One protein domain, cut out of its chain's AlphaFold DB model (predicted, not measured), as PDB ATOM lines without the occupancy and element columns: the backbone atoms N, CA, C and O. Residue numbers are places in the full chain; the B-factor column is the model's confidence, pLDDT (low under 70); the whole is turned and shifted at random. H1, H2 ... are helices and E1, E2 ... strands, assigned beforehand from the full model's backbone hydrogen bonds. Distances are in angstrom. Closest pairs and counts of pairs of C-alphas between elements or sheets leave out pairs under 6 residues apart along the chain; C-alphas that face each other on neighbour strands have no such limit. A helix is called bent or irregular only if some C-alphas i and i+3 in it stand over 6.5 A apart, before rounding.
ATOM      1  N   TRP A  74     -34.450  37.648  12.998       92.31
ATOM      2  CA  TRP A  74     -33.505  37.960  14.073       92.31
ATOM      3  C   TRP A  74     -33.198  36.782  14.994       92.31
ATOM      4  O   TRP A  74     -32.702  36.981  16.096       92.31
ATOM      5  N   SER A  75     -33.441  35.547  14.564       92.44
ATOM      6  CA  SER A  75     -32.752  34.420  15.169       92.44
ATOM      7  C   SER A  75     -31.317  34.345  14.649       92.44
ATOM      8  O   SER A  75     -30.936  34.955  13.642       92.44
ATOM      9  N   VAL A  76     -30.523  33.502  15.299       90.38
ATOM     10  CA  VAL A  76     -29.320  32.967  14.673       90.38
ATOM     11  C   VAL A  76     -29.747  32.163  13.447       90.38
ATOM     12  O   VAL A  76     -30.658  31.335  13.533       90.38
ATOM     13  N   SER A  77     -29.101  32.403  12.309       88.75
ATOM     14  CA  SER A  77     -29.430  31.672  11.091       88.75
ATOM     15  C   SER A  77     -29.100  30.175  11.250       88.75
ATOM     16  O   SER A  77     -28.013  29.833  11.744       88.75
ATOM     17  N   PRO A  78     -30.016  29.267  10.868       89.38
ATOM     18  CA  PRO A  78     -29.831  27.824  10.981       89.38
ATOM     19  C   PRO A  78     -28.762  27.297  10.009       89.38
ATOM     20  O   PRO A  78     -28.141  28.037   9.234       89.38
ATOM     21  N   ALA A  79     -28.555  25.978  10.036       90.31
ATOM     22  CA  ALA A  79     -27.859  25.292   8.958       90.31
ATOM     23  C   ALA A  79     -28.617  25.529   7.644       90.31
ATOM     24  O   ALA A  79     -29.822  25.284   7.556       90.31
ATOM     25  N   MET A  80     -27.906  26.040   6.645       92.00
ATOM     26  CA  MET A  80     -28.455  26.305   5.324       92.00
ATOM     27  C   MET A  80     -27.427  25.955   4.264       92.00
ATOM     28  O   MET A  80     -26.228  26.143   4.476       92.00
ATOM     29  N   THR A  81     -27.913  25.502   3.119       92.50
ATOM     30  CA  THR A  81     -27.094  25.109   1.974       92.50
ATOM     31  C   THR A  81     -27.340  26.100   0.847       92.50
ATOM     32  O   THR A  81     -28.495  26.426   0.575       92.50
ATOM     33  N   GLN A  82     -26.289  26.622   0.208       93.31
ATOM     34  CA  GLN A  82     -26.480  27.499  -0.951       93.31
ATOM     35  C   GLN A  82     -27.212  26.748  -2.062       93.31
ATOM     36  O   GLN A  82     -27.027  25.544  -2.240       93.31
ATOM     37  N   VAL A  83     -28.056  27.462  -2.808       91.88
ATOM     38  CA  VAL A  83     -28.883  26.856  -3.860       91.88
ATOM     39  C   VAL A  83     -28.038  26.142  -4.920       91.88
ATOM     40  O   VAL A  83     -28.400  25.042  -5.336       91.88
ATOM     41  N   ASP A  84     -26.895  26.714  -5.308       90.81
ATOM     42  CA  ASP A  84     -25.988  26.085  -6.276       90.81
ATOM     43  C   ASP A  84     -25.411  24.766  -5.744       90.81
ATOM     44  O   ASP A  84     -25.487  23.747  -6.424       90.81
ATOM     45  N   ASP A  85     -24.943  24.729  -4.492       90.00
ATOM     46  CA  ASP A  85     -24.431  23.497  -3.874       90.00
ATOM     47  C   ASP A  85     -25.522  22.431  -3.709       90.00
ATOM     48  O   ASP A  85     -25.281  21.244  -3.939       90.00
ATOM     49  N   ALA A  86     -26.739  22.847  -3.349       88.12
ATOM     50  CA  ALA A  86     -27.867  21.942  -3.177       88.12
ATOM     51  C   ALA A  86     -28.290  21.263  -4.489       88.12
ATOM     52  O   ALA A  86     -28.699  20.100  -4.475       88.12
ATOM     53  N   TYR A  87     -28.200  21.975  -5.616       87.12
ATOM     54  CA  TYR A  87     -28.573  21.441  -6.927       87.12
ATOM     55  C   TYR A  87     -27.397  20.881  -7.728       87.12
ATOM     56  O   TYR A  87     -27.638  20.130  -8.669       87.12
ATOM     57  N   ARG A  88     -26.141  21.158  -7.350       86.00
ATOM     58  CA  ARG A  88     -24.947  20.669  -8.067       86.00
ATOM     59  C   ARG A  88     -24.931  19.150  -8.226       86.00
ATOM     60  O   ARG A  88     -24.441  18.638  -9.228       86.00
ATOM     61  N   TYR A  89     -25.478  18.441  -7.246       75.31
ATOM     62  CA  TYR A  89     -25.516  16.979  -7.201       75.31
ATOM     63  C   TYR A  89     -26.901  16.396  -7.525       75.31
ATOM     64  O   TYR A  89     -27.088  15.179  -7.477       75.31
ATOM     65  N   ASP A  90     -27.881  17.241  -7.847       75.00
ATOM     66  CA  ASP A  90     -29.224  16.804  -8.215       75.00
ATOM     67  C   ASP A  90     -29.254  16.424  -9.701       75.00
ATOM     68  O   ASP A  90     -29.542  17.231 -10.580       75.00
ATOM     69  N   THR A  91     -28.923  15.166  -9.991       67.62
ATOM     70  CA  THR A  91     -28.825  14.642 -11.365       67.62
ATOM     71  C   THR A  91     -30.177  14.407 -12.036       67.62
ATOM     72  O   THR A  91     -30.222  13.999 -13.197       67.62
ATOM     73  N   ARG A  92     -31.289  14.629 -11.324       65.00
ATOM     74  CA  ARG A  92     -32.641  14.308 -11.800       65.00
ATOM     75  C   ARG A  92     -33.382  15.495 -12.405       65.00
ATOM     76  O   ARG A  92     -34.504  15.312 -12.871       65.00
ATOM     77  N   CYS A  93     -32.812  16.699 -12.374       66.44
ATOM     78  CA  CYS A  93     -33.522  17.888 -12.824       66.44
ATOM     79  C   CYS A  93     -32.600  18.997 -13.344       66.44
ATOM     80  O   CYS A  93     -31.511  19.220 -12.827       66.44
ATOM     81  N   ASP A  94     -33.111  19.793 -14.286       81.31
ATOM     82  CA  ASP A  94     -32.442  20.994 -14.815       81.31
ATOM     83  C   ASP A  94     -32.411  22.160 -13.802       81.31
ATOM     84  O   ASP A  94     -32.220  23.323 -14.166       81.31
ATOM     85  N   ARG A  95     -32.618  21.878 -12.506       83.69
ATOM     86  CA  ARG A  95     -32.700  22.899 -11.454       83.69
ATOM     87  C   ARG A  95     -31.400  23.666 -11.311       83.69
ATOM     88  O   ARG A  95     -31.466  24.869 -11.094       83.69
ATOM     89  N   LEU A  96     -30.249  23.012 -11.464       87.19
ATOM     90  CA  LEU A  96     -28.960  23.699 -11.436       87.19
ATOM     91  C   LEU A  96     -28.921  24.789 -12.518       87.19
ATOM     92  O   LEU A  96     -28.826  25.973 -12.214       87.19
ATOM     93  N   SER A  97     -29.142  24.414 -13.778       88.81
ATOM     94  CA  SER A  97     -29.171  25.360 -14.900       88.81
ATOM     95  C   SER A  97     -30.247  26.442 -14.758       88.81
ATOM     96  O   SER A  97     -30.050  27.565 -15.214       88.81
ATOM     97  N   GLN A  98     -31.374  26.132 -14.112       89.25
ATOM     98  CA  GLN A  98     -32.449  27.089 -13.861       89.25
ATOM     99  C   GLN A  98     -32.117  28.096 -12.750       89.25
ATOM    100  O   GLN A  98     -32.484  29.268 -12.860       89.25
ATOM    101  N   TRP A  99     -31.487  27.648 -11.663       90.50
ATOM    102  CA  TRP A  99     -31.344  28.429 -10.434       90.50
ATOM    103  C   TRP A  99     -29.973  29.071 -10.262       90.50
ATOM    104  O   TRP A  99     -29.917  30.160  -9.694       90.50
ATOM    105  N   THR A 100     -28.895  28.480 -10.782       90.94
ATOM    106  CA  THR A 100     -27.546  29.063 -10.703       90.94
ATOM    107  C   THR A 100     -27.499  30.480 -11.288       90.94
ATOM    108  O   THR A 100     -27.041  31.381 -10.581       90.94
ATOM    109  N   PRO A 101     -28.052  30.764 -12.490       93.75
ATOM    110  CA  PRO A 101     -28.062  32.129 -13.018       93.75
ATOM    111  C   PRO A 101     -28.836  33.100 -12.120       93.75
ATOM    112  O   PRO A 101     -28.373  34.207 -11.860       93.75
ATOM    113  N   LYS A 102     -29.988  32.667 -11.585       94.12
ATOM    114  CA  LYS A 102     -30.810  33.490 -10.686       94.12
ATOM    115  C   LYS A 102     -30.076  33.802  -9.390       94.12
ATOM    116  O   LYS A 102     -30.100  34.940  -8.946       94.12
ATOM    117  N   MET A 103     -29.416  32.808  -8.801       94.25
ATOM    118  CA  MET A 103     -28.624  32.977  -7.585       94.25
ATOM    119  C   MET A 103     -27.495  33.986  -7.801       94.25
ATOM    120  O   MET A 103     -27.336  34.876  -6.973       94.25
ATOM    121  N   HIS A 104     -26.750  33.894  -8.909       94.94
ATOM    122  CA  HIS A 104     -25.703  34.870  -9.222       94.94
ATOM    123  C   HIS A 104     -26.266  36.287  -9.341       94.94
ATOM    124  O   HIS A 104     -25.771  37.184  -8.665       94.94
ATOM    125  N   THR A 105     -27.347  36.475 -10.103       95.81
ATOM    126  CA  THR A 105     -28.001  37.785 -10.230       95.81
ATOM    127  C   THR A 105     -28.523  38.310  -8.892       95.81
ATOM    128  O   THR A 105     -28.350  39.488  -8.594       95.81
ATOM    129  N   VAL A 106     -29.146  37.459  -8.066       95.69
ATOM    130  CA  VAL A 106     -29.604  37.857  -6.725       95.69
ATOM    131  C   VAL A 106     -28.422  38.297  -5.871       95.69
ATOM    132  O   VAL A 106     -28.509  39.348  -5.251       95.69
ATOM    133  N   ASN A 107     -27.326  37.539  -5.851       94.94
ATOM    134  CA  ASN A 107     -26.155  37.870  -5.041       94.94
ATOM    135  C   ASN A 107     -25.518  39.193  -5.484       94.94
ATOM    136  O   ASN A 107     -25.283  40.057  -4.650       94.94
ATOM    137  N   GLU A 108     -25.294  39.382  -6.787       96.31
ATOM    138  CA  GLU A 108     -24.701  40.613  -7.324       96.31
ATOM    139  C   GLU A 108     -25.549  41.848  -6.997       96.31
ATOM    140  O   GLU A 108     -25.038  42.833  -6.465       96.31
ATOM    141  N   LEU A 109     -26.859  41.788  -7.250       96.94
ATOM    142  CA  LEU A 109     -27.750  42.919  -6.990       96.94
ATOM    143  C   LEU A 109     -27.983  43.145  -5.488       96.94
ATOM    144  O   LEU A 109     -28.122  44.286  -5.054       96.94
ATOM    145  N   ALA A 110     -28.005  42.086  -4.675       96.38
ATOM    146  CA  ALA A 110     -28.078  42.220  -3.222       96.38
ATOM    147  C   ALA A 110     -26.857  42.963  -2.672       96.38
ATOM    148  O   ALA A 110     -27.006  43.812  -1.798       96.38
ATOM    149  N   ASP A 111     -25.662  42.692  -3.204       95.81
ATOM    150  CA  ASP A 111     -24.428  43.378  -2.808       95.81
ATOM    151  C   ASP A 111     -24.478  44.869  -3.127       95.81
ATOM    152  O   ASP A 111     -23.982  45.689  -2.351       95.81
ATOM    153  N   GLU A 112     -25.075  45.231  -4.263       96.62
ATOM    154  CA  GLU A 112     -25.312  46.624  -4.635       96.62
ATOM    155  C   GLU A 112     -26.242  47.319  -3.636       96.62
ATOM    156  O   GLU A 112     -25.884  48.387  -3.134       96.62
ATOM    157  N   VAL A 113     -27.370  46.688  -3.286       96.88
ATOM    158  CA  VAL A 113     -28.317  47.212  -2.288       96.88
ATOM    159  C   VAL A 113     -27.631  47.368  -0.929       96.88
ATOM    160  O   VAL A 113     -27.623  48.448  -0.345       96.88
ATOM    161  N   LEU A 114     -26.970  46.323  -0.429       96.06
ATOM    162  CA  LEU A 114     -26.292  46.358   0.870       96.06
ATOM    163  C   LEU A 114     -25.233  47.470   0.941       96.06
ATOM    164  O   LEU A 114     -25.141  48.186   1.941       96.06
ATOM    165  N   ARG A 115     -24.470  47.674  -0.139       95.50
ATOM    166  CA  ARG A 115     -23.478  48.753  -0.230       95.50
ATOM    167  C   ARG A 115     -24.131  50.135  -0.256       95.50
ATOM    168  O   ARG A 115     -23.637  51.032   0.426       95.50
ATOM    169  N   ALA A 116     -25.227  50.308  -0.997       96.38
ATOM    170  CA  ALA A 116     -25.968  51.569  -1.068       96.38
ATOM    171  C   ALA A 116     -26.525  51.999   0.300       96.38
ATOM    172  O   ALA A 116     -26.536  53.186   0.618       96.38
ATOM    173  N   HIS A 117     -26.890  51.030   1.146       95.81
ATOM    174  CA  HIS A 117     -27.385  51.255   2.510       95.81
ATOM    175  C   HIS A 117     -26.277  51.289   3.580       95.81
ATOM    176  O   HIS A 117     -26.549  51.320   4.784       95.81
ATOM    177  N   GLY A 118     -25.004  51.295   3.168       95.00
ATOM    178  CA  GLY A 118     -23.864  51.352   4.081       95.00
ATOM    179  C   GLY A 118     -23.792  50.141   5.013       95.00
ATOM    180  O   GLY A 118     -23.501  50.303   6.198       95.00
ATOM    181  N   VAL A 119     -24.107  48.948   4.501       92.56
ATOM    182  CA  VAL A 119     -23.994  47.657   5.197       92.56
ATOM    183  C   VAL A 119     -22.983  46.766   4.458       92.56
ATOM    184  O   VAL A 119     -23.366  45.775   3.835       92.56
ATOM    185  N   PRO A 120     -21.683  47.117   4.453       80.38
ATOM    186  CA  PRO A 120     -20.673  46.309   3.771       80.38
ATOM    187  C   PRO A 120     -20.374  44.994   4.514       80.38
ATOM    188  O   PRO A 120     -20.057  43.991   3.875       80.38
ATOM    189  N   ASP A 121     -20.516  44.991   5.843       79.19
ATOM    190  CA  ASP A 121     -20.170  43.869   6.718       79.19
ATOM    191  C   ASP A 121     -21.398  43.006   7.019       79.19
ATOM    192  O   ASP A 121     -22.083  43.146   8.036       79.19
ATOM    193  N   VAL A 122     -21.678  42.089   6.102       84.44
ATOM    194  CA  VAL A 122     -22.740  41.089   6.231       84.44
ATOM    195  C   VAL A 122     -22.154  39.690   6.329       84.44
ATOM    196  O   VAL A 122     -21.074  39.409   5.810       84.44
ATOM    197  N   GLY A 123     -22.893  38.794   6.979       89.00
ATOM    198  CA  GLY A 123     -22.567  37.369   6.973       89.00
ATOM    199  C   GLY A 123     -23.024  36.716   5.681       89.00
ATOM    200  O   GLY A 123     -22.680  37.134   4.575       89.00
ATOM    201  N   ARG A 124     -23.850  35.682   5.818       93.75
ATOM    202  CA  ARG A 124     -24.514  35.064   4.672       93.75
ATOM    203  C   ARG A 124     -25.492  36.027   4.008       93.75
ATOM    204  O   ARG A 124     -26.273  36.709   4.671       93.75
ATOM    205  N   ARG A 125     -25.496  35.996   2.679       94.69
ATOM    206  CA  ARG A 125     -26.498  36.647   1.838       94.69
ATOM    207  C   ARG A 125     -26.716  35.851   0.562       94.69
ATOM    208  O   ARG A 125     -25.789  35.188   0.099       94.69
ATOM    209  N   GLY A 126     -27.926  35.909   0.020       95.69
ATOM    210  CA  GLY A 126     -28.268  35.223  -1.225       95.69
ATOM    211  C   GLY A 126     -29.304  34.122  -1.059       95.69
ATOM    212  O   GLY A 126     -29.962  34.017  -0.025       95.69
ATOM    213  N   LEU A 127     -29.469  33.301  -2.093       95.19
ATOM    214  CA  LEU A 127     -30.449  32.216  -2.084       95.19
ATOM    215  C   LEU A 127     -29.893  30.960  -1.401       95.19
ATOM    216  O   LEU A 127     -28.845  30.430  -1.781       95.19
ATOM    217  N   TYR A 128     -30.649  30.447  -0.435       95.06
ATOM    218  CA  TYR A 128     -30.327  29.240   0.321       95.06
ATOM    219  C   TYR A 128     -31.514  28.284   0.371       95.06
ATOM    220  O   TYR A 128     -32.662  28.698   0.262       95.06
ATOM    221  N   ILE A 129     -31.228  27.005   0.602       92.44
ATOM    222  CA  ILE A 129     -32.202  26.005   1.032       92.44
ATOM    223  C   ILE A 129     -31.976  25.719   2.518       92.44
ATOM    224  O   ILE A 129     -30.843  25.480   2.951       92.44
ATOM    225  N   CYS A 130     -33.050  25.748   3.306       90.69
ATOM    226  CA  CYS A 130     -33.006  25.426   4.728       90.69
ATOM    227  C   CYS A 130     -32.603  23.960   4.945       90.69
ATOM    228  O   CYS A 130     -33.208  23.051   4.376       90.69
ATOM    229  N   GLY A 131     -31.602  23.731   5.798       88.81
ATOM    230  CA  GLY A 131     -31.064  22.405   6.097       88.81
ATOM    231  C   GLY A 131     -29.566  22.281   5.816       88.81
ATOM    232  O   GLY A 131     -28.972  23.047   5.052       88.81
ATOM    233  N   HIS A 132     -28.945  21.297   6.466       88.44
ATOM    234  CA  HIS A 132     -27.552  20.940   6.218       88.44
ATOM    235  C   HIS A 132     -27.407  20.288   4.836       88.44
ATOM    236  O   HIS A 132     -28.345  19.669   4.343       88.44
ATOM    237  N   MET A 133     -26.224  20.352   4.225       86.88
ATOM    238  CA  MET A 133     -26.027  19.813   2.872       86.88
ATOM    239  C   MET A 133     -26.388  18.318   2.780       86.88
ATOM    240  O   MET A 133     -27.050  17.890   1.843       86.88
ATOM    241  N   ALA A 134     -26.059  17.561   3.829       83.88
ATOM    242  CA  ALA A 134     -26.450  16.164   4.046       83.88
ATOM    243  C   ALA A 134     -27.967  15.893   3.956       83.88
ATOM    244  O   ALA A 134     -28.398  14.813   3.557       83.88
ATOM    245  N   ASP A 135     -28.768  16.872   4.372       81.69
ATOM    246  CA  ASP A 135     -30.221  16.792   4.507       81.69
ATOM    247  C   ASP A 135     -30.969  17.307   3.268       81.69
ATOM    248  O   ASP A 135     -32.184  17.119   3.175       81.69
ATOM    249  N   VAL A 136     -30.263  17.991   2.362       82.62
ATOM    250  CA  VAL A 136     -30.843  18.729   1.229       82.62
ATOM    251  C   VAL A 136     -30.391  18.162  -0.116       82.62
ATOM    252  O   VAL A 136     -31.164  18.158  -1.077       82.62
ATOM    253  N   VAL A 137     -29.148  17.684  -0.198       82.12
ATOM    254  CA  VAL A 137     -28.588  17.116  -1.424       82.12
ATOM    255  C   VAL A 137     -29.263  15.785  -1.746       82.12
ATOM    256  O   VAL A 137     -29.548  14.979  -0.859       82.12
ATOM    257  N   TYR A 138     -29.511  15.555  -3.035       78.06
ATOM    258  CA  TYR A 138     -29.972  14.272  -3.555       78.06
ATOM    259  C   TYR A 138     -29.028  13.146  -3.103       78.06
ATOM    260  O   TYR A 138     -27.839  13.150  -3.425       78.06
ATOM    261  N   SER A 139     -29.555  12.186  -2.343       77.62
ATOM    262  CA  SER A 139     -28.774  11.084  -1.774       77.62
ATOM    263  C   SER A 139     -29.534   9.777  -1.986       77.62
ATOM    264  O   SER A 139     -30.381   9.413  -1.163       77.62
ATOM    265  N   PRO A 140     -29.307   9.084  -3.115       78.69
ATOM    266  CA  PRO A 140     -29.995   7.839  -3.395       78.69
ATOM    267  C   PRO A 140     -29.520   6.743  -2.440       78.69
ATOM    268  O   PRO A 140     -28.325   6.597  -2.180       78.69
ATOM    269  N   ASP A 141     -30.460   5.961  -1.920       81.31
ATOM    270  CA  ASP A 141     -30.156   4.726  -1.210       81.31
ATOM    271  C   ASP A 141     -29.688   3.615  -2.172       81.31
ATOM    272  O   ASP A 141     -29.595   3.804  -3.389       81.31
ATOM    273  N   ALA A 142     -29.399   2.426  -1.632       84.19
ATOM    274  CA  ALA A 142     -28.971   1.268  -2.421       84.19
ATOM    275  C   ALA A 142     -29.995   0.831  -3.491       84.19
ATOM    276  O   ALA A 142     -29.626   0.146  -4.441       84.19
ATOM    277  N   ASN A 143     -31.259   1.246  -3.360       83.94
ATOM    278  CA  ASN A 143     -32.332   0.967  -4.313       83.94
ATOM    279  C   ASN A 143     -32.535   2.119  -5.311       83.94
ATOM    280  O   ASN A 143     -33.469   2.090  -6.113       83.94
ATOM    281  N   GLY A 144     -31.695   3.159  -5.256       77.81
ATOM    282  CA  GLY A 144     -31.818   4.348  -6.086       77.81
ATOM    283  C   GLY A 144     -32.961   5.278  -5.668       77.81
ATOM    284  O   GLY A 144     -33.290   6.189  -6.429       77.81
ATOM    285  N   LYS A 145     -33.591   5.094  -4.500       78.75
ATOM    286  CA  LYS A 145     -34.599   6.035  -3.996       78.75
ATOM    287  C   LYS A 145     -33.886   7.186  -3.292       78.75
ATOM    288  O   LYS A 145     -33.075   6.958  -2.401       78.75
ATOM    289  N   ASP A 146     -34.183   8.422  -3.686       76.81
ATOM    290  CA  ASP A 146     -33.656   9.592  -2.983       76.81
ATOM    291  C   ASP A 146     -34.188   9.603  -1.552       76.81
ATOM    292  O   ASP A 146     -35.399   9.645  -1.330       76.81
ATOM    293  N   ARG A 147     -33.282   9.583  -0.577       74.38
ATOM    294  CA  ARG A 147     -33.651   9.653   0.841       74.38
ATOM    295  C   ARG A 147     -34.292  10.996   1.194       74.38
ATOM    296  O   ARG A 147     -34.982  11.084   2.207       74.38
ATOM    297  N   ASN A 148     -34.100  12.005   0.343       72.06
ATOM    298  CA  ASN A 148     -34.606  13.357   0.513       72.06
ATOM    299  C   ASN A 148     -35.739  13.715  -0.473       72.06
ATOM    300  O   ASN A 148     -36.167  14.868  -0.474       72.06
ATOM    301  N   SER A 149     -36.272  12.766  -1.271       67.50
ATOM    302  CA  SER A 149     -37.339  13.067  -2.255       67.50
ATOM    303  C   SER A 149     -38.602  13.630  -1.622       67.50
ATOM    304  O   SER A 149     -39.303  14.425  -2.242       67.50
ATOM    305  N   ASP A 150     -38.891  13.186  -0.402       63.56
ATOM    306  CA  ASP A 150     -40.141  13.474   0.295       63.56
ATOM    307  C   ASP A 150     -40.015  14.745   1.160       63.56
ATOM    308  O   ASP A 150     -40.971  15.154   1.815       63.56
ATOM    309  N   ARG A 151     -38.829  15.378   1.185       67.81
ATOM    310  CA  ARG A 151     -38.583  16.605   1.945       67.81
ATOM    311  C   ARG A 151     -38.910  17.833   1.113       67.81
ATOM    312  O   ARG A 151     -38.390  18.026   0.013       67.81
ATOM    313  N   GLU A 152     -39.722  18.709   1.691       69.06
ATOM    314  CA  GLU A 152     -39.951  20.040   1.149       69.06
ATOM    315  C   GLU A 152     -38.633  20.830   1.167       69.06
ATOM    316  O   GLU A 152     -38.025  21.046   2.218       69.06
ATOM    317  N   ARG A 153     -38.152  21.231  -0.016       82.12
ATOM    318  CA  ARG A 153     -36.960  22.076  -0.143       82.12
ATOM    319  C   ARG A 153     -37.381  23.529  -0.009       82.12
ATOM    320  O   ARG A 153     -37.824  24.141  -0.977       82.12
ATOM    321  N   ILE A 154     -37.233  24.059   1.195       88.12
ATOM    322  CA  ILE A 154     -37.629  25.430   1.507       88.12
ATOM    323  C   ILE A 154     -36.501  26.366   1.114       88.12
ATOM    324  O   ILE A 154     -35.438  26.367   1.736       88.12
ATOM    325  N   MET A 155     -36.733  27.124   0.046       91.62
ATOM    326  CA  MET A 155     -35.789  28.108  -0.456       91.62
ATOM    327  C   MET A 155     -36.077  29.469   0.167       91.62
ATOM    328  O   MET A 155     -37.218  29.909   0.182       91.62
ATOM    329  N   VAL A 156     -35.047  30.157   0.642       93.81
ATOM    330  CA  VAL A 156     -35.152  31.474   1.274       93.81
ATOM    331  C   VAL A 156     -34.058  32.401   0.749       93.81
ATOM    332  O   VAL A 156     -32.937  31.965   0.473       93.81
ATOM    333  N   PHE A 157     -34.364  33.690   0.618       95.75
ATOM    334  CA  PHE A 157     -33.368  34.729   0.380       95.75
ATOM    335  C   PHE A 157     -32.873  35.246   1.730       95.75
ATOM    336  O   PHE A 157     -33.593  35.927   2.453       95.75
ATOM    337  N   VAL A 158     -31.648  34.890   2.093       96.25
ATOM    338  CA  VAL A 158     -31.045  35.227   3.382       96.25
ATOM    339  C   VAL A 158     -30.341  36.571   3.317       96.25
ATOM    340  O   VAL A 158     -29.644  36.842   2.343       96.25
ATOM    341  N   ILE A 159     -30.447  37.347   4.397       96.50
ATOM    342  CA  ILE A 159     -29.571  38.476   4.720       96.50
ATOM    343  C   ILE A 159     -29.184  38.389   6.208       96.50
ATOM    344  O   ILE A 159     -30.023  38.560   7.094       96.50
ATOM    345  N   GLU A 160     -27.914  38.123   6.512       95.75
ATOM    346  CA  GLU A 160     -27.375  38.188   7.876       95.75
ATOM    347  C   GLU A 160     -26.831  39.586   8.180       95.75
ATOM    348  O   GLU A 160     -25.860  40.032   7.568       95.75
ATOM    349  N   LEU A 161     -27.437  40.258   9.163       93.88
ATOM    350  CA  LEU A 161     -27.088  41.621   9.564       93.88
ATOM    351  C   LEU A 161     -26.443  41.659  10.946       93.88
ATOM    352  O   LEU A 161     -26.877  40.973  11.880       93.88
ATOM    353  N   SER A 162     -25.452  42.537  11.101       92.31
ATOM    354  CA  SER A 162     -24.936  42.914  12.415       92.31
ATOM    355  C   SER A 162     -26.062  43.485  13.287       92.31
ATOM    356  O   SER A 162     -27.071  43.998  12.793       92.31
ATOM    357  N   ARG A 163     -25.908  43.440  14.617       89.56
ATOM    358  CA  ARG A 163     -26.887  44.062  15.525       89.56
ATOM    359  C   ARG A 163     -27.013  45.571  15.294       89.56
ATOM    360  O   ARG A 163     -28.113  46.101  15.444       89.56
ATOM    361  N   ALA A 164     -25.918  46.229  14.917       89.81
ATOM    362  CA  ALA A 164     -25.898  47.654  14.622       89.81
ATOM    363  C   ALA A 164     -26.722  47.978  13.370       89.81
ATOM    364  O   ALA A 164     -27.433  48.974  13.372       89.81
ATOM    365  N   ASP A 165     -26.715  47.111  12.357       92.38
ATOM    366  CA  ASP A 165     -27.348  47.378  11.058       92.38
ATOM    367  C   ASP A 165     -28.793  46.898  10.942       92.38
ATOM    368  O   ASP A 165     -29.450  47.196   9.947       92.38
ATOM    369  N   ARG A 166     -29.336  46.198  11.949       91.00
ATOM    370  CA  ARG A 166     -30.709  45.662  11.868       91.00
ATOM    371  C   ARG A 166     -31.712  46.730  11.491       91.00
ATOM    372  O   ARG A 166     -32.538  46.479  10.637       91.00
ATOM    373  N   HIS A 167     -31.622  47.926  12.067       89.81
ATOM    374  CA  HIS A 167     -32.569  49.010  11.806       89.81
ATOM    375  C   HIS A 167     -32.694  49.399  10.318       89.81
ATOM    376  O   HIS A 167     -33.728  49.941   9.938       89.81
ATOM    377  N   LYS A 168     -31.698  49.075   9.482       91.88
ATOM    378  CA  LYS A 168     -31.685  49.341   8.036       91.88
ATOM    379  C   LYS A 168     -32.491  48.330   7.217       91.88
ATOM    380  O   LYS A 168     -32.704  48.543   6.029       91.88
ATOM    381  N   TRP A 169     -32.946  47.221   7.821       92.81
ATOM    382  CA  TRP A 169     -33.656  46.146   7.110       92.81
ATOM    383  C   TRP A 169     -34.828  46.670   6.286       92.81
ATOM    384  O   TRP A 169     -35.080  46.172   5.196       92.81
ATOM    385  N   ARG A 170     -35.521  47.682   6.816       89.94
ATOM    386  CA  ARG A 170     -36.721  48.262   6.225       89.94
ATOM    387  C   ARG A 170     -36.419  48.960   4.912       89.94
ATOM    388  O   ARG A 170     -37.108  48.706   3.931       89.94
ATOM    389  N   ASP A 171     -35.398  49.808   4.919       90.00
ATOM    390  CA  ASP A 171     -35.028  50.610   3.757       90.00
ATOM    391  C   ASP A 171     -34.495  49.699   2.640       90.00
ATOM    392  O   ASP A 171     -34.789  49.910   1.471       90.00
ATOM    393  N   MET A 172     -33.827  48.603   3.011       94.31
ATOM    394  CA  MET A 172     -33.360  47.588   2.064       94.31
ATOM    395  C   MET A 172     -34.469  46.651   1.566       94.31
ATOM    396  O   MET A 172     -34.330  46.074   0.494       94.31
ATOM    397  N   HIS A 173     -35.544  46.421   2.329       92.81
ATOM    398  CA  HIS A 173     -36.501  45.347   2.027       92.81
ATOM    399  C   HIS A 173     -37.198  45.534   0.681       92.81
ATOM    400  O   HIS A 173     -37.296  44.583  -0.090       92.81
ATOM    401  N   GLU A 174     -37.664  46.748   0.396       89.06
ATOM    402  CA  GLU A 174     -38.349  47.053  -0.864       89.06
ATOM    403  C   GLU A 174     -37.408  46.835  -2.060       89.06
ATOM    404  O   GLU A 174     -37.775  46.140  -3.008       89.06
ATOM    405  N   GLU A 175     -36.159  47.292  -1.964       94.06
ATOM    406  CA  GLU A 175     -35.141  47.074  -2.999       94.06
ATOM    407  C   GLU A 175     -34.774  45.590  -3.157       94.06
ATOM    408  O   GLU A 175     -34.642  45.091  -4.272       94.06
ATOM    409  N   LEU A 176     -34.667  44.834  -2.061       94.38
ATOM    410  CA  LEU A 176     -34.380  43.395  -2.103       94.38
ATOM    411  C   LEU A 176     -35.532  42.583  -2.719       94.38
ATOM    412  O   LEU A 176     -35.291  41.558  -3.362       94.38
ATOM    413  N   VAL A 177     -36.781  43.033  -2.571       91.56
ATOM    414  CA  VAL A 177     -37.915  42.459  -3.312       91.56
ATOM    415  C   VAL A 177     -37.747  42.714  -4.812       91.56
ATOM    416  O   VAL A 177     -37.931  41.797  -5.615       91.56
ATOM    417  N   GLU A 178     -37.334  43.920  -5.211       91.81
ATOM    418  CA  GLU A 178     -37.044  44.228  -6.616       91.81
ATOM    419  C   GLU A 178     -35.882  43.394  -7.171       91.81
ATOM    420  O   GLU A 178     -35.943  42.958  -8.323       91.81
ATOM    421  N   VAL A 179     -34.863  43.092  -6.356       95.06
ATOM    422  CA  VAL A 179     -33.773  42.170  -6.719       95.06
ATOM    423  C   VAL A 179     -34.318  40.800  -7.126       95.06
ATOM    424  O   VAL A 179     -33.961  40.294  -8.195       95.06
ATOM    425  N   LEU A 180     -35.224  40.214  -6.335       93.38
ATOM    426  CA  LEU A 180     -35.852  38.929  -6.668       93.38
ATOM    427  C   LEU A 180     -36.626  39.008  -7.990       93.38
ATOM    428  O   LEU A 180     -36.471  38.145  -8.859       93.38
ATOM    429  N   VAL A 181     -37.400  40.077  -8.193       91.44
ATOM    430  CA  VAL A 181     -38.157  40.293  -9.436       91.44
ATOM    431  C   VAL A 181     -37.224  40.396 -10.647       91.44
ATOM    432  O   VAL A 181     -37.480  39.757 -11.674       91.44
ATOM    433  N   ARG A 182     -36.126  41.154 -10.533       93.00
ATOM    434  CA  ARG A 182     -35.118  41.334 -11.593       93.00
ATOM    435  C   ARG A 182     -34.377  40.041 -11.920       93.00
ATOM    436  O   ARG A 182     -34.125  39.780 -13.092       93.00
ATOM    437  N   ALA A 183     -34.118  39.196 -10.924       93.19
ATOM    438  CA  ALA A 183     -33.561  37.858 -11.116       93.19
ATOM    439  C   ALA A 183     -34.572  36.848 -11.708       93.19
ATOM    440  O   ALA A 183     -34.277  35.659 -11.845       93.19
ATOM    441  N   GLY A 184     -35.791  37.286 -12.044       91.62
ATOM    442  CA  GLY A 184     -36.837  36.413 -12.567       91.62
ATOM    443  C   GLY A 184     -37.384  35.444 -11.517       91.62
ATOM    444  O   GLY A 184     -37.892  34.379 -11.875       91.62
ATOM    445  N   VAL A 185     -37.263  35.776 -10.231       88.50
ATOM    446  CA  VAL A 185     -37.947  35.107  -9.119       88.50
ATOM    447  C   VAL A 185     -39.264  35.855  -8.895       88.50
ATOM    448  O   VAL A 185     -39.369  36.734  -8.044       88.50
ATOM    449  N   ARG A 186     -40.254  35.582  -9.752       76.81
ATOM    450  CA  ARG A 186     -41.552  36.274  -9.727       76.81
ATOM    451  C   ARG A 186     -42.512  35.630  -8.726       76.81
ATOM    452  O   ARG A 186     -42.309  34.500  -8.293       76.81
ATOM    453  N   ASP A 187     -43.545  36.388  -8.369       60.47
ATOM    454  CA  ASP A 187     -44.718  35.954  -7.600       60.47
ATOM    455  C   ASP A 187     -44.468  35.368  -6.219       60.47
ATOM    456  O   ASP A 187     -45.384  34.757  -5.671       60.47
ATOM    457  N   TYR A 188     -43.287  35.531  -5.614       60.00
ATOM    458  CA  TYR A 188     -43.129  34.832  -4.351       60.00
ATOM    459  C   TYR A 188     -43.070  33.333  -4.593       60.00
ATOM    460  O   TYR A 188     -43.923  32.689  -4.006       60.00
ATOM    461  N   HIS A 189     -42.217  32.773  -5.471       58.28
ATOM    462  CA  HIS A 189     -42.131  31.321  -5.778       58.28
ATOM    463  C   HIS A 189     -41.977  30.374  -4.549       58.28
ATOM    464  O   HIS A 189     -41.473  29.264  -4.679       58.28
ATOM    465  N   GLY A 190     -42.330  30.793  -3.340       72.75
ATOM    466  CA  GLY A 190     -41.959  30.208  -2.076       72.75
ATOM    467  C   GLY A 190     -40.661  30.800  -1.548       72.75
ATOM    468  O   GLY A 190     -40.115  30.220  -0.630       72.75
ATOM    469  N   VAL A 191     -40.123  31.898  -2.105       88.75
ATOM    470  CA  VAL A 191     -38.833  32.454  -1.649       88.75
ATOM    471  C   VAL A 191     -39.049  33.720  -0.813       88.75
ATOM    472  O   VAL A 191     -39.079  34.816  -1.378       88.75
ATOM    473  N   PRO A 192     -39.217  33.611   0.517       90.62
ATOM    474  CA  PRO A 192     -39.262  34.772   1.391       90.62
ATOM    475  C   PRO A 192     -37.873  35.379   1.580       90.62
ATOM    476  O   PRO A 192     -36.851  34.694   1.473       90.62
ATOM    477  N   ILE A 193     -37.842  36.658   1.945       93.75
ATOM    478  CA  ILE A 193     -36.624  37.326   2.406       93.75
ATOM    479  C   ILE A 193     -36.530  37.140   3.917       93.75
ATOM    480  O   ILE A 193     -37.355  37.671   4.656       93.75
ATOM    481  N   ARG A 194     -35.515  36.413   4.387       94.38
ATOM    482  CA  ARG A 194     -35.264  36.155   5.805       94.38
ATOM    483  C   ARG A 194     -34.044  36.915   6.291       94.38
ATOM    484  O   ARG A 194     -32.941  36.783   5.764       94.38
ATOM    485  N   TYR A 195     -34.259  37.670   7.361       95.06
ATOM    486  CA  TYR A 195     -33.208  38.408   8.040       95.06
ATOM    487  C   TYR A 195     -32.794  37.697   9.318       95.06
ATOM    488  O   TYR A 195     -33.633  37.435  10.184       95.06
ATOM    489  N   PHE A 196     -31.500  37.444   9.455       94.94
ATOM    490  CA  PHE A 196     -30.931  36.785  10.624       94.94
ATOM    491  C   PHE A 196     -29.868  37.650  11.283       94.94
ATOM    492  O   PHE A 196     -29.335  38.592  10.693       94.94
ATOM    493  N   GLU A 197     -29.555  37.314  12.529       92.62
ATOM    494  CA  GLU A 197     -28.424  37.915  13.214       92.62
ATOM    495  C   GLU A 197     -27.124  37.337  12.657       92.62
ATOM    496  O   GLU A 197     -26.933  36.117  12.625       92.62
ATOM    497  N   LEU A 198     -26.218  38.226  12.257       90.12
ATOM    498  CA  LEU A 198     -24.838  37.872  11.989       90.12
ATOM    499  C   LEU A 198     -24.261  37.223  13.246       90.12
ATOM    500  O   LEU A 198     -24.219  37.850  14.309       90.12
TER     501      LEU A 198
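What this domain is: This is residues 74 to 198 of the 303 residues of an uncharacterized protein of Sphaerulina musiva (strain SO2202) (UniProt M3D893). A strongly twisted sheet of four strands has two long helices, H2 and H4, over one face, with short H1 standing up at the E1 side and small H3 at the same end. A long loop, residues 137 to 154, is drawn out to one end of the long axis. The printed part has 125 residues, with four named helices and four named strands in the order E1 H1 H2 E2 H3 E3 H4 E4; the mixed sheet runs E1 E2 E3 E4, and the class is mixed, helices and strands. It is compact, with a radius of gyration of the C-alphas of 15.4 A, yet elongated, spanning 51 by 28 by 21 A.

How they stand to each other: Start at edge strand E1, residues 80 to 82, antiparallel to E2, residues 125 to 130; N 81 and O 129 are 2.9 A apart, within hydrogen-bond range. E2 is antiparallel to E3, residues 155 to 161, with N 156 and O 128 at 2.8 A. E3 is parallel to edge strand E4, residues 193 to 197, with N 194 and O 157 at 2.8 A. H1, residues 83 to 88, lies over E1 and stands up from the sheet at 55 degrees. H2, residues 95 to 116, touches H1 with residues 95 to 103 alone; their closest C-alphas, Tyr 87 and Leu 96, are 5.1 A apart, and this helical hairpin has a shallow tilt of 28 degrees, opposite ways. H2 lies over E2 and E3, at a height over the sheet of 8.3 A. H3, residues 133 to 136, only grazes the sheet. H4, residues 166 to 182, lies over E4 on the same face as H2, at a height of 9.4 A. H2 touches H4 with residues 106 to 114 alone, closest at the C-alphas of Val 106 and Val 179, 6.0 A, at a steep tilt of 42 degrees, opposite ways. H1, H2 and H4 with the sheet make two layers, helices on one face of a sheet. E3, H4 and E4 form a strand-helix-strand unit, two parallel neighbour strands with a helix between, with a right-handed crossover. Every O i to N i+4 pair is within range in H1, 16 of 18 in H2 and 9 of 13 in H4; H3 is too short for one.

Where its parts are: Find C-alpha 80 at (-28.455, 26.305, 5.324), where E1 begins; H2 runs 31.2 A, E3 18.9 A and H4 24.3 A, with a kink of 50 degrees near residue 173. H2 and H4 are only just irregular: C-alphas 98 and 101 are 6.7 A apart, and 167 and 170 are 7.0 A apart. E4 ends at C-alpha 197, (-28.424, 37.915, 13.214).

The domain as a whole: The C-alphas farthest apart, Gly 118 and Asn 143, are 51.8 A apart. The printed part has no cut, and its one long link is H3 to E3. Look for pLDDT under 70 at residues 91 to 93, 149 to 152 and 187 to 189.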